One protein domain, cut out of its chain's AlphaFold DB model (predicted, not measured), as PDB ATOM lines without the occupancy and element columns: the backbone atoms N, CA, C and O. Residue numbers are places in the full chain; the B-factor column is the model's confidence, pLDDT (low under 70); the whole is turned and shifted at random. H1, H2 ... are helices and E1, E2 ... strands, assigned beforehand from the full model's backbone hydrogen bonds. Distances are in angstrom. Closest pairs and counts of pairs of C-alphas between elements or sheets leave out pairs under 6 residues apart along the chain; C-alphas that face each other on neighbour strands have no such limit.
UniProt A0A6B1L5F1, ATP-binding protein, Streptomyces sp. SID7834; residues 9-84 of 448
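This is residues 9 to 84 of the 448 residues of the protein "ATP-binding protein" of Streptomyces sp. SID7834 (UniProt A0A6B1L5F1). Two lobes stand apart, a pair of helices, H1 and H2, and a small twisted antiparallel sheet, E1 E2 E3 E4, joined by one strip of chain; residues 35 to 49, of which 35 to 42 belong to H2, stand free. The 76 printed residues, mixed in class, run H1 H2 E1 E2 E3 E4. The whole is only just extended, close to loose, with radius of gyration of the C-alphas 17.3 A and spans of 50 by 30 by 17 A.

H1, residues 9 to 19, touches H2, residues 27 to 42, through residues 30 to 34 of H2 alone; the closest C-alphas, Arg 9 and Leu 30, are 6.7 A apart. They run opposite ways at a steep tilt of 69 degrees, only just short of about perpendicular. In both, every O i to N i+4 pair is within hydrogen-bond range. Neither is on the sheet. E1, residues 53 to 55, E2, 61 to 64, E3, 72 to 76, and E4, 79 to 83, form a meander, each strand the antiparallel neighbour of the one before, in hairpins: N 54 and O 62 are 2.9 A apart, N 63 and O 73 2.8 A, N 74 and O 81 2.8 A.

H1, 15.2 A long, begins at C-alpha 9 (-14.226, -47.578, -14.238); H2 is 22.8 A, E3 13.3 A. E4, 12.9 A, ends at C-alpha 83 (-26.851, -26.584, -3.359).

The C-alphas of Ser 28 and Gly 78, the farthest apart, are 50.3 A apart. The printed part has no cut, no link is long, and no printed residue is under pLDDT 70.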
ATOM      1  N   ARG A   9     -14.816 -47.166 -12.953       85.00
ATOM      2  CA  ARG A   9     -14.226 -47.578 -14.238       85.00
ATOM      3  C   ARG A   9     -15.009 -47.065 -15.455       85.00
ATOM      4  O   ARG A   9     -14.407 -46.620 -16.425       85.00
ATOM      5  N   GLN A  10     -16.344 -47.105 -15.416       83.25
ATOM      6  CA  GLN A  10     -17.178 -46.572 -16.502       83.25
ATOM      7  C   GLN A  10     -17.138 -45.043 -16.553       83.25
ATOM      8  O   GLN A  10     -17.134 -44.482 -17.645       83.25
ATOM      9  N   ARG A  11     -17.061 -44.368 -15.397       84.06
ATOM     10  CA  ARG A  11     -16.868 -42.911 -15.345       84.06
ATOM     11  C   ARG A  11     -15.512 -42.491 -15.906       84.06
ATOM     12  O   ARG A  11     -15.477 -41.548 -16.681       84.06
ATOM     13  N   LEU A  12     -14.438 -43.211 -15.580       89.19
ATOM     14  CA  LEU A  12     -13.104 -42.985 -16.146       89.19
ATOM     15  C   LEU A  12     -13.103 -43.189 -17.660       89.19
ATOM     16  O   LEU A  12     -12.579 -42.354 -18.384       89.19
ATOM     17  N   SER A  13     -13.749 -44.256 -18.143       89.88
ATOM     18  CA  SER A  13     -13.896 -44.490 -19.580       89.88
ATOM     19  C   SER A  13     -14.641 -43.349 -20.271       89.88
ATOM     20  O   SER A  13     -14.193 -42.897 -21.315       89.88
ATOM     21  N   ARG A  14     -15.754 -42.873 -19.695       87.12
ATOM     22  CA  ARG A  14     -16.503 -41.737 -20.246       87.12
ATOM     23  C   ARG A  14     -15.671 -40.458 -20.231       87.12
ATOM     24  O   ARG A  14     -15.596 -39.791 -21.249       87.12
ATOM     25  N   LEU A  15     -15.037 -40.143 -19.102       89.69
ATOM     26  CA  LEU A  15     -14.200 -38.953 -18.964       89.69
ATOM     27  C   LEU A  15     -13.063 -38.959 -19.988       89.69
ATOM     28  O   LEU A  15     -12.799 -37.933 -20.599       89.69
ATOM     29  N   TYR A  16     -12.426 -40.112 -20.204       93.88
ATOM     30  CA  TYR A  16     -11.400 -40.271 -21.227       93.88
ATOM     31  C   TYR A  16     -11.961 -39.973 -22.622       93.88
ATOM     32  O   TYR A  16     -11.423 -39.126 -23.324       93.88
ATOM     33  N   THR A  17     -13.073 -40.606 -22.998       94.19
ATOM     34  CA  THR A  17     -13.717 -40.383 -24.300       94.19
ATOM     35  C   THR A  17     -14.144 -38.928 -24.504       94.19
ATOM     36  O   THR A  17     -13.918 -38.386 -25.581       94.19
ATOM     37  N   ASP A  18     -14.691 -38.279 -23.474       93.06
ATOM     38  CA  ASP A  18     -15.090 -36.865 -23.517       93.06
ATOM     39  C   ASP A  18     -13.865 -35.923 -23.601       93.06
ATOM     40  O   ASP A  18     -13.961 -34.841 -24.172       93.06
ATOM     41  N   THR A  19     -12.711 -36.319 -23.046       95.44
ATOM     42  CA  THR A  19     -11.467 -35.515 -23.035       95.44
ATOM     43  C   THR A  19     -10.657 -35.661 -24.323       95.44
ATOM     44  O   THR A  19      -9.980 -34.721 -24.731       95.44
ATOM     45  N   PHE A  20     -10.702 -36.837 -24.949       94.38
ATOM     46  CA  PHE A  20      -9.906 -37.190 -26.127       94.38
ATOM     47  C   PHE A  20     -10.790 -37.396 -27.368       94.38
ATOM     48  O   PHE A  20     -10.589 -38.334 -28.132       94.38
ATOM     49  N   ASP A  21     -11.797 -36.534 -27.544       92.50
ATOM     50  CA  ASP A  21     -12.615 -36.410 -28.762       92.50
ATOM     51  C   ASP A  21     -13.178 -37.733 -29.325       92.50
ATOM     52  O   ASP A  21     -13.217 -37.962 -30.536       92.50
ATOM     53  N   GLY A  22     -13.664 -38.612 -28.448       90.06
ATOM     54  CA  GLY A  22     -14.273 -39.884 -28.844       90.06
ATOM     55  C   GLY A  22     -13.341 -41.096 -28.777       90.06
ATOM     56  O   GLY A  22     -13.806 -42.217 -29.000       90.06
ATOM     57  N   ASP A  23     -12.064 -40.911 -28.425       94.00
ATOM     58  CA  ASP A  23     -11.129 -42.022 -28.254       94.00
ATOM     59  C   ASP A  23     -11.567 -42.977 -27.134       94.00
ATOM     60  O   ASP A  23     -12.137 -42.604 -26.101       94.00
ATOM     61  N   VAL A  24     -11.272 -44.262 -27.334       93.56
ATOM     62  CA  VAL A  24     -11.656 -45.330 -26.408       93.56
ATOM     63  C   VAL A  24     -10.425 -45.824 -25.663       93.56
ATOM     64  O   VAL A  24      -9.515 -46.405 -26.254       93.56
ATOM     65  N   ALA A  25     -10.420 -45.641 -24.343       91.69
ATOM     66  CA  ALA A  25      -9.375 -46.184 -23.485       91.69
ATOM     67  C   ALA A  25      -9.335 -47.720 -23.567       91.69
ATOM     68  O   ALA A  25     -10.368 -48.399 -23.525       91.69
ATOM     69  N   SER A  26      -8.130 -48.287 -23.638       93.69
ATOM     70  CA  SER A  26      -7.957 -49.739 -23.629       93.69
ATOM     71  C   SER A  26      -8.347 -50.340 -22.272       93.69
ATOM     72  O   SER A  26      -8.302 -49.689 -21.224       93.69
ATOM     73  N   GLN A  27      -8.715 -51.625 -22.269       90.50
ATOM     74  CA  GLN A  27      -9.063 -52.323 -21.026       90.50
ATOM     75  C   GLN A  27      -7.889 -52.379 -20.036       90.50
ATOM     76  O   GLN A  27      -8.141 -52.315 -18.831       90.50
ATOM     77  N   SER A  28      -6.648 -52.475 -20.533       94.44
ATOM     78  CA  SER A  28      -5.436 -52.450 -19.707       94.44
ATOM     79  C   SER A  28      -5.207 -51.070 -19.100       94.44
ATOM     80  O   SER A  28      -5.092 -50.979 -17.887       94.44
ATOM     81  N   ALA A  29      -5.299 -49.992 -19.887       93.06
ATOM     82  CA  ALA A  29      -5.128 -48.632 -19.373       93.06
ATOM     83  C   ALA A  29      -6.145 -48.298 -18.269       93.06
ATOM     84  O   ALA A  29      -5.791 -47.733 -17.239       93.06
ATOM     85  N   LEU A  30      -7.409 -48.704 -18.440       91.50
ATOM     86  CA  LEU A  30      -8.428 -48.538 -17.400       91.50
ATOM     87  C   LEU A  30      -8.169 -49.408 -16.162       91.50
ATOM     88  O   LEU A  30      -8.642 -49.068 -15.084       91.50
ATOM     89  N   ALA A  31      -7.526 -50.572 -16.305       90.31
ATOM     90  CA  ALA A  31      -7.177 -51.423 -15.166       90.31
ATOM     91  C   ALA A  31      -6.000 -50.824 -14.389       90.31
ATOM     92  O   ALA A  31      -6.125 -50.634 -13.185       90.31
ATOM     93  N   ASP A  32      -4.945 -50.420 -15.094       93.25
ATOM     94  CA  ASP A  32      -3.770 -49.773 -14.511       93.25
ATOM     95  C   ASP A  32      -4.164 -48.475 -13.793       93.25
ATOM     96  O   ASP A  32      -3.787 -48.261 -12.645       93.25
ATOM     97  N   ALA A  33      -5.015 -47.648 -14.415       92.44
ATOM     98  CA  ALA A  33      -5.541 -46.436 -13.789       92.44
ATOM     99  C   ALA A  33      -6.346 -46.734 -12.513       92.44
ATOM    100  O   ALA A  33      -6.208 -46.017 -11.528       92.44
ATOM    101  N   MET A  34      -7.171 -47.788 -12.505       90.56
ATOM    102  CA  MET A  34      -7.902 -48.198 -11.301       90.56
ATOM    103  C   MET A  34      -6.947 -48.641 -10.189       90.56
ATOM    104  O   MET A  34      -7.141 -48.218  -9.059       90.56
ATOM    105  N   THR A  35      -5.916 -49.433 -10.499       90.69
ATOM    106  CA  THR A  35      -4.907 -49.867  -9.517       90.69
ATOM    107  C   THR A  35      -4.130 -48.686  -8.942       90.69
ATOM    108  O   THR A  35      -3.926 -48.627  -7.736       90.69
ATOM    109  N   VAL A  36      -3.742 -47.720  -9.779       92.44
ATOM    110  CA  VAL A  36      -3.075 -46.496  -9.312       92.44
ATOM    111  C   VAL A  36      -4.000 -45.685  -8.407       92.44
ATOM    112  O   VAL A  36      -3.568 -45.249  -7.349       92.44
ATOM    113  N   LEU A  37      -5.268 -45.499  -8.783       91.12
ATOM    114  CA  LEU A  37      -6.232 -44.762  -7.960       91.12
ATOM    115  C   LEU A  37      -6.546 -45.475  -6.638       91.12
ATOM    116  O   LEU A  37      -6.713 -44.799  -5.631       91.12
ATOM    117  N   GLU A  38      -6.633 -46.810  -6.639       88.69
ATOM    118  CA  GLU A  38      -6.773 -47.611  -5.417       88.69
ATOM    119  C   GLU A  38      -5.544 -47.406  -4.508       88.69
ATOM    120  O   GLU A  38      -5.728 -47.089  -3.340       88.69
ATOM    121  N   GLY A  39      -4.320 -47.456  -5.050       89.50
ATOM    122  CA  GLY A  39      -3.092 -47.213  -4.280       89.50
ATOM    123  C   GLY A  39      -2.944 -45.776  -3.763       89.50
ATOM    124  O   GLY A  39      -2.545 -45.581  -2.626       89.50
ATOM    125  N   VAL A  40      -3.319 -44.762  -4.551       89.50
ATOM    126  CA  VAL A  40      -3.340 -43.361  -4.080       89.50
ATOM    127  C   VAL A  40      -4.347 -43.186  -2.944       89.50
ATOM    128  O   VAL A  40      -4.066 -42.486  -1.982       89.50
ATOM    129  N   ALA A  41      -5.511 -43.833  -3.035       87.56
ATOM    130  CA  ALA A  41      -6.518 -43.765  -1.982       87.56
ATOM    131  C   ALA A  41      -6.100 -44.495  -0.692       87.56
ATOM    132  O   ALA A  41      -6.661 -44.192   0.356       87.56
ATOM    133  N   GLU A  42      -5.155 -45.444  -0.747       87.69
ATOM    134  CA  GLU A  42      -4.593 -46.106   0.444       87.69
ATOM    135  C   GLU A  42      -3.683 -45.179   1.268       87.69
ATOM    136  O   GLU A  42      -3.517 -45.417   2.465       87.69
ATOM    137  N   ASP A  43      -3.128 -44.128   0.655       91.31
ATOM    138  CA  ASP A  43      -2.277 -43.138   1.331       91.31
ATOM    139  C   ASP A  43      -3.085 -42.040   2.058       91.31
ATOM    140  O   ASP A  43      -2.516 -41.290   2.855       91.31
ATOM    141  N   ASP A  44      -4.396 -41.947   1.805       87.62
ATOM    142  CA  ASP A  44      -5.298 -40.949   2.391       87.62
ATOM    143  C   ASP A  44      -6.174 -41.538   3.514       87.62
ATOM    144  O   ASP A  44      -6.531 -42.719   3.527       87.62
ATOM    145  N   ASP A  45      -6.596 -40.680   4.449       89.19
ATOM    146  CA  ASP A  45      -7.548 -41.072   5.489       89.19
ATOM    147  C   ASP A  45      -8.935 -41.397   4.888       89.19
ATOM    148  O   ASP A  45      -9.460 -40.636   4.061       89.19
ATOM    149  N   PRO A  46      -9.599 -42.489   5.319       85.44
ATOM    150  CA  PRO A  46     -10.918 -42.845   4.811       85.44
ATOM    151  C   PRO A  46     -11.968 -41.757   5.066       85.44
ATOM    152  O   PRO A  46     -12.263 -41.401   6.207       85.44
ATOM    153  N   VAL A  47     -12.629 -41.306   3.997       86.88
ATOM    154  CA  VAL A  47     -13.766 -40.378   4.085       86.88
ATOM    155  C   VAL A  47     -15.077 -41.153   4.215       86.88
ATOM    156  O   VAL A  47     -15.344 -42.108   3.476       86.88
ATOM    157  N   VAL A  48     -15.941 -40.724   5.136       86.81
ATOM    158  CA  VAL A  48     -17.254 -41.345   5.342       86.81
ATOM    159  C   VAL A  48     -18.166 -41.069   4.144       86.81
ATOM    160  O   VAL A  48     -18.461 -39.927   3.804       86.81
ATOM    161  N   ALA A  49     -18.661 -42.137   3.517       90.06
ATOM    162  CA  ALA A  49     -19.699 -42.045   2.497       90.06
ATOM    163  C   ALA A  49     -21.088 -42.232   3.126       90.06
ATOM    164  O   ALA A  49     -21.470 -43.338   3.529       90.06
ATOM    165  N   HIS A  50     -21.863 -41.154   3.164       93.25
ATOM    166  CA  HIS A  50     -23.208 -41.115   3.726       93.25
ATOM    167  C   HIS A  50     -24.240 -41.807   2.822       93.25
ATOM    168  O   HIS A  50     -23.994 -42.066   1.642       93.25
ATOM    169  N   LEU A  51     -25.424 -42.107   3.360       92.88
ATOM    170  CA  LEU A  51     -26.548 -42.678   2.613       92.88
ATOM    171  C   LEU A  51     -27.780 -41.798   2.825       92.88
ATOM    172  O   LEU A  51     -28.299 -41.772   3.935       92.88
ATOM    173  N   ARG A  52     -28.233 -41.116   1.764       96.31
ATOM    174  CA  ARG A  52     -29.323 -40.118   1.732       96.31
ATOM    175  C   ARG A  52     -29.113 -38.881   2.607       96.31
ATOM    176  O   ARG A  52     -29.366 -37.791   2.121       96.31
ATOM    177  N   VAL A  53     -28.666 -39.027   3.851       97.31
ATOM    178  CA  VAL A  53     -28.449 -37.918   4.788       97.31
ATOM    179  C   VAL A  53     -27.086 -38.032   5.466       97.31
ATOM    180  O   VAL A  53     -26.613 -39.137   5.747       97.31
ATOM    181  N   GLY A  54     -26.439 -36.895   5.702       96.19
ATOM    182  CA  GLY A  54     -25.147 -36.781   6.373       96.19
ATOM    183  C   GLY A  54     -24.959 -35.412   7.023       96.19
ATOM    184  O   GLY A  54     -25.879 -34.598   7.015       96.19
ATOM    185  N   HIS A  55     -23.767 -35.171   7.558       96.25
ATOM    186  CA  HIS A  55     -23.345 -33.852   8.029       96.25
ATOM    187  C   HIS A  55     -22.022 -33.489   7.373       96.25
ATOM    188  O   HIS A  55     -21.198 -34.379   7.159       96.25
ATOM    189  N   ASP A  56     -21.834 -32.211   7.059       94.38
ATOM    190  CA  ASP A  56     -20.507 -31.692   6.727       94.38
ATOM    191  C   ASP A  56     -19.649 -31.488   7.987       94.38
ATOM    192  O   ASP A  56     -20.108 -31.681   9.117       94.38
ATOM    193  N   ASP A  57     -18.393 -31.087   7.794       90.50
ATOM    194  CA  ASP A  57     -17.433 -30.887   8.887       90.50
ATOM    195  C   ASP A  57     -17.860 -29.786   9.876       90.50
ATOM    196  O   ASP A  57     -17.420 -29.778  11.025       90.50
ATOM    197  N   ALA A  58     -18.729 -28.863   9.452       92.25
ATOM    198  CA  ALA A  58     -19.284 -27.811  10.301       92.25
ATOM    199  C   ALA A  58     -20.531 -28.271  11.081       92.25
ATOM    200  O   ALA A  58     -21.073 -27.504  11.880       92.25
ATOM    201  N   GLY A  59     -20.992 -29.506  10.868       92.06
ATOM    202  CA  GLY A  59     -22.210 -30.044  11.469       92.06
ATOM    203  C   GLY A  59     -23.494 -29.634  10.744       92.06
ATOM    204  O   GLY A  59     -24.581 -29.871  11.271       92.06
ATOM    205  N   THR A  60     -23.406 -29.046   9.546       96.75
ATOM    206  CA  THR A  60     -24.578 -28.732   8.717       96.75
ATOM    207  C   THR A  60     -25.163 -30.018   8.170       96.75
ATOM    208  O   THR A  60     -24.450 -30.852   7.613       96.75
ATOM    209  N   LEU A  61     -26.476 -30.176   8.289       98.25
ATOM    210  CA  LEU A  61     -27.172 -31.358   7.813       98.25
ATOM    211  C   LEU A  61     -27.309 -31.310   6.291       98.25
ATOM    212  O   LEU A  61     -27.693 -30.288   5.728       98.25
ATOM    213  N   VAL A  62     -27.007 -32.415   5.614       98.56
ATOM    214  CA  VAL A  62     -27.043 -32.511   4.150       98.56
ATOM    215  C   VAL A  62     -27.960 -33.651   3.728       98.56
ATOM    216  O   VAL A  62     -27.699 -34.805   4.064       98.56
ATOM    217  N   ILE A  63     -28.999 -33.348   2.948       98.56
ATOM    218  CA  ILE A  63     -29.935 -34.312   2.355       98.56
ATOM    219  C   ILE A  63     -29.625 -34.436   0.860       98.56
ATOM    220  O   ILE A  63     -29.792 -33.492   0.086       98.56
ATOM    221  N   ASP A  64     -29.180 -35.610   0.432       97.94
ATOM    222  CA  ASP A  64     -28.957 -35.945  -0.969       97.94
ATOM    223  C   ASP A  64     -30.283 -35.935  -1.738       97.94
ATOM    224  O   ASP A  64     -31.194 -36.696  -1.404       97.94
ATOM    225  N   LEU A  65     -30.392 -35.160  -2.822       97.31
ATOM    226  CA  LEU A  65     -31.572 -35.226  -3.693       97.31
ATOM    227  C   LEU A  65     -31.550 -36.465  -4.594       97.31
ATOM    228  O   LEU A  65     -32.542 -36.778  -5.243       97.31
ATOM    229  N   GLY A  66     -30.451 -37.219  -4.651       93.62
ATOM    230  CA  GLY A  66     -30.365 -38.447  -5.447       93.62
ATOM    231  C   GLY A  66     -30.290 -38.202  -6.961       93.62
ATOM    232  O   GLY A  66     -30.195 -39.156  -7.735       93.62
ATOM    233  N   THR A  67     -30.295 -36.942  -7.404       91.06
ATOM    234  CA  THR A  67     -30.227 -36.526  -8.812       91.06
ATOM    235  C   THR A  67     -28.811 -36.667  -9.373       91.06
ATOM    236  O   THR A  67     -27.816 -36.511  -8.662       91.06
ATOM    237  N   ALA A  68     -28.688 -37.006 -10.659       86.25
ATOM    238  CA  ALA A  68     -27.401 -37.327 -11.291       86.25
ATOM    239  C   ALA A  68     -26.382 -36.167 -11.295       86.25
ATOM    240  O   ALA A  68     -25.181 -36.423 -11.358       86.25
ATOM    241  N   ASP A  69     -26.868 -34.929 -11.201       85.75
ATOM    242  CA  ASP A  69     -26.095 -33.685 -11.087       85.75
ATOM    243  C   ASP A  69     -25.400 -33.507  -9.719       85.75
ATOM    244  O   ASP A  69     -24.465 -32.725  -9.608       85.75
ATOM    245  N   GLY A  70     -25.785 -34.283  -8.699       90.38
ATOM    246  CA  GLY A  70     -25.166 -34.235  -7.372       90.38
ATOM    247  C   GLY A  70     -25.710 -33.140  -6.454       90.38
ATOM    248  O   GLY A  70     -25.077 -32.866  -5.431       90.38
ATOM    249  N   ARG A  71     -26.861 -32.540  -6.791       96.88
ATOM    250  CA  ARG A  71     -27.527 -31.554  -5.934       96.88
ATOM    251  C   ARG A  71     -27.966 -32.152  -4.600       96.88
ATOM    252  O   ARG A  71     -28.318 -33.332  -4.505       96.88
ATOM    253  N   ALA A  72     -27.984 -31.307  -3.582       98.38
ATOM    254  CA  ALA A  72     -28.386 -31.656  -2.225       98.38
ATOM    255  C   ALA A  72     -29.113 -30.480  -1.564       98.38
ATOM    256  O   ALA A  72     -29.097 -29.362  -2.075       98.38
ATOM    257  N   VAL A  73     -29.740 -30.731  -0.421       98.62
ATOM    258  CA  VAL A  73     -30.267 -29.701   0.477       98.62
ATOM    259  C   VAL A  73     -29.340 -29.615   1.677       98.62
ATOM    260  O   VAL A  73     -29.043 -30.632   2.292       98.62
ATOM    261  N   THR A  74     -28.893 -28.413   2.010       98.62
ATOM    262  CA  THR A  74     -28.198 -28.119   3.267       98.62
ATOM    263  C   THR A  74     -29.198 -27.512   4.239       98.62
ATOM    264  O   THR A  74     -29.985 -26.658   3.832       98.62
ATOM    265  N   VAL A  75     -29.205 -27.968   5.487       98.50
ATOM    266  CA  VAL A  75     -30.131 -27.533   6.537       98.50
ATOM    267  C   VAL A  75     -29.331 -27.215   7.795       98.50
ATOM    268  O   VAL A  75     -28.512 -28.010   8.254       98.50
ATOM    269  N   SER A  76     -29.573 -26.036   8.355       96.62
ATOM    270  CA  SER A  76     -28.966 -25.551   9.594       96.62
ATOM    271  C   SER A  76     -30.020 -24.845  10.446       96.62
ATOM    272  O   SER A  76     -31.125 -24.576   9.975       96.62
ATOM    273  N   ALA A  77     -29.658 -24.455  11.670       93.38
ATOM    274  CA  ALA A  77     -30.502 -23.606  12.512       93.38
ATOM    275  C   ALA A  77     -30.873 -22.254  11.854       93.38
ATOM    276  O   ALA A  77     -31.847 -21.623  12.251       93.38
ATOM    277  N   GLY A  78     -30.103 -21.797  10.856       89.88
ATOM    278  CA  GLY A  78     -30.352 -20.551  10.123       89.88
ATOM    279  C   GLY A  78     -31.267 -20.692   8.901       89.88
ATOM    280  O   GLY A  78     -31.518 -19.692   8.231       89.88
ATOM    281  N   GLY A  79     -31.737 -21.903   8.584       96.56
ATOM    282  CA  GLY A  79     -32.545 -22.186   7.398       96.56
ATOM    283  C   GLY A  79     -31.946 -23.276   6.512       96.56
ATOM    284  O   GLY A  79     -31.021 -23.995   6.906       96.56
ATOM    285  N   TRP A  80     -32.483 -23.395   5.296       98.31
ATOM    286  CA  TRP A  80     -32.075 -24.413   4.334       98.31
ATOM    287  C   TRP A  80     -31.874 -23.860   2.921       98.31
ATOM    288  O   TRP A  80     -32.521 -22.899   2.502       98.31
ATOM    289  N   HIS A  81     -30.986 -24.508   2.165       98.06
ATOM    290  CA  HIS A  81     -30.664 -24.143   0.787       98.06
ATOM    291  C   HIS A  81     -30.436 -25.378  -0.082       98.06
ATOM    292  O   HIS A  81     -29.765 -26.325   0.332       98.06
ATOM    293  N   VAL A  82     -30.934 -25.344  -1.320       98.31
ATOM    294  CA  VAL A  82     -30.530 -26.305  -2.355       98.31
ATOM    295  C   VAL A  82     -29.169 -25.881  -2.890       98.31
ATOM    296  O   VAL A  82     -29.005 -24.752  -3.347       98.31
ATOM    297  N   VAL A  83     -28.202 -26.790  -2.841       98.00
ATOM    298  CA  VAL A  83     -26.851 -26.584  -3.359       98.00
ATOM    299  C   VAL A  83     -26.662 -27.339  -4.671       98.00
ATOM    300  O   VAL A  83     -27.148 -28.461  -4.833       98.00
ATOM    301  N   GLU A  84     -25.918 -26.735  -5.598       96.56
ATOM    302  CA  GLU A  84     -25.613 -27.325  -6.912       96.56
ATOM    303  C   GLU A  84     -24.800 -28.620  -6.801       96.56
ATOM    304  O   GLU A  84     -24.929 -29.528  -7.621       96.56
TER     305      GLU A  84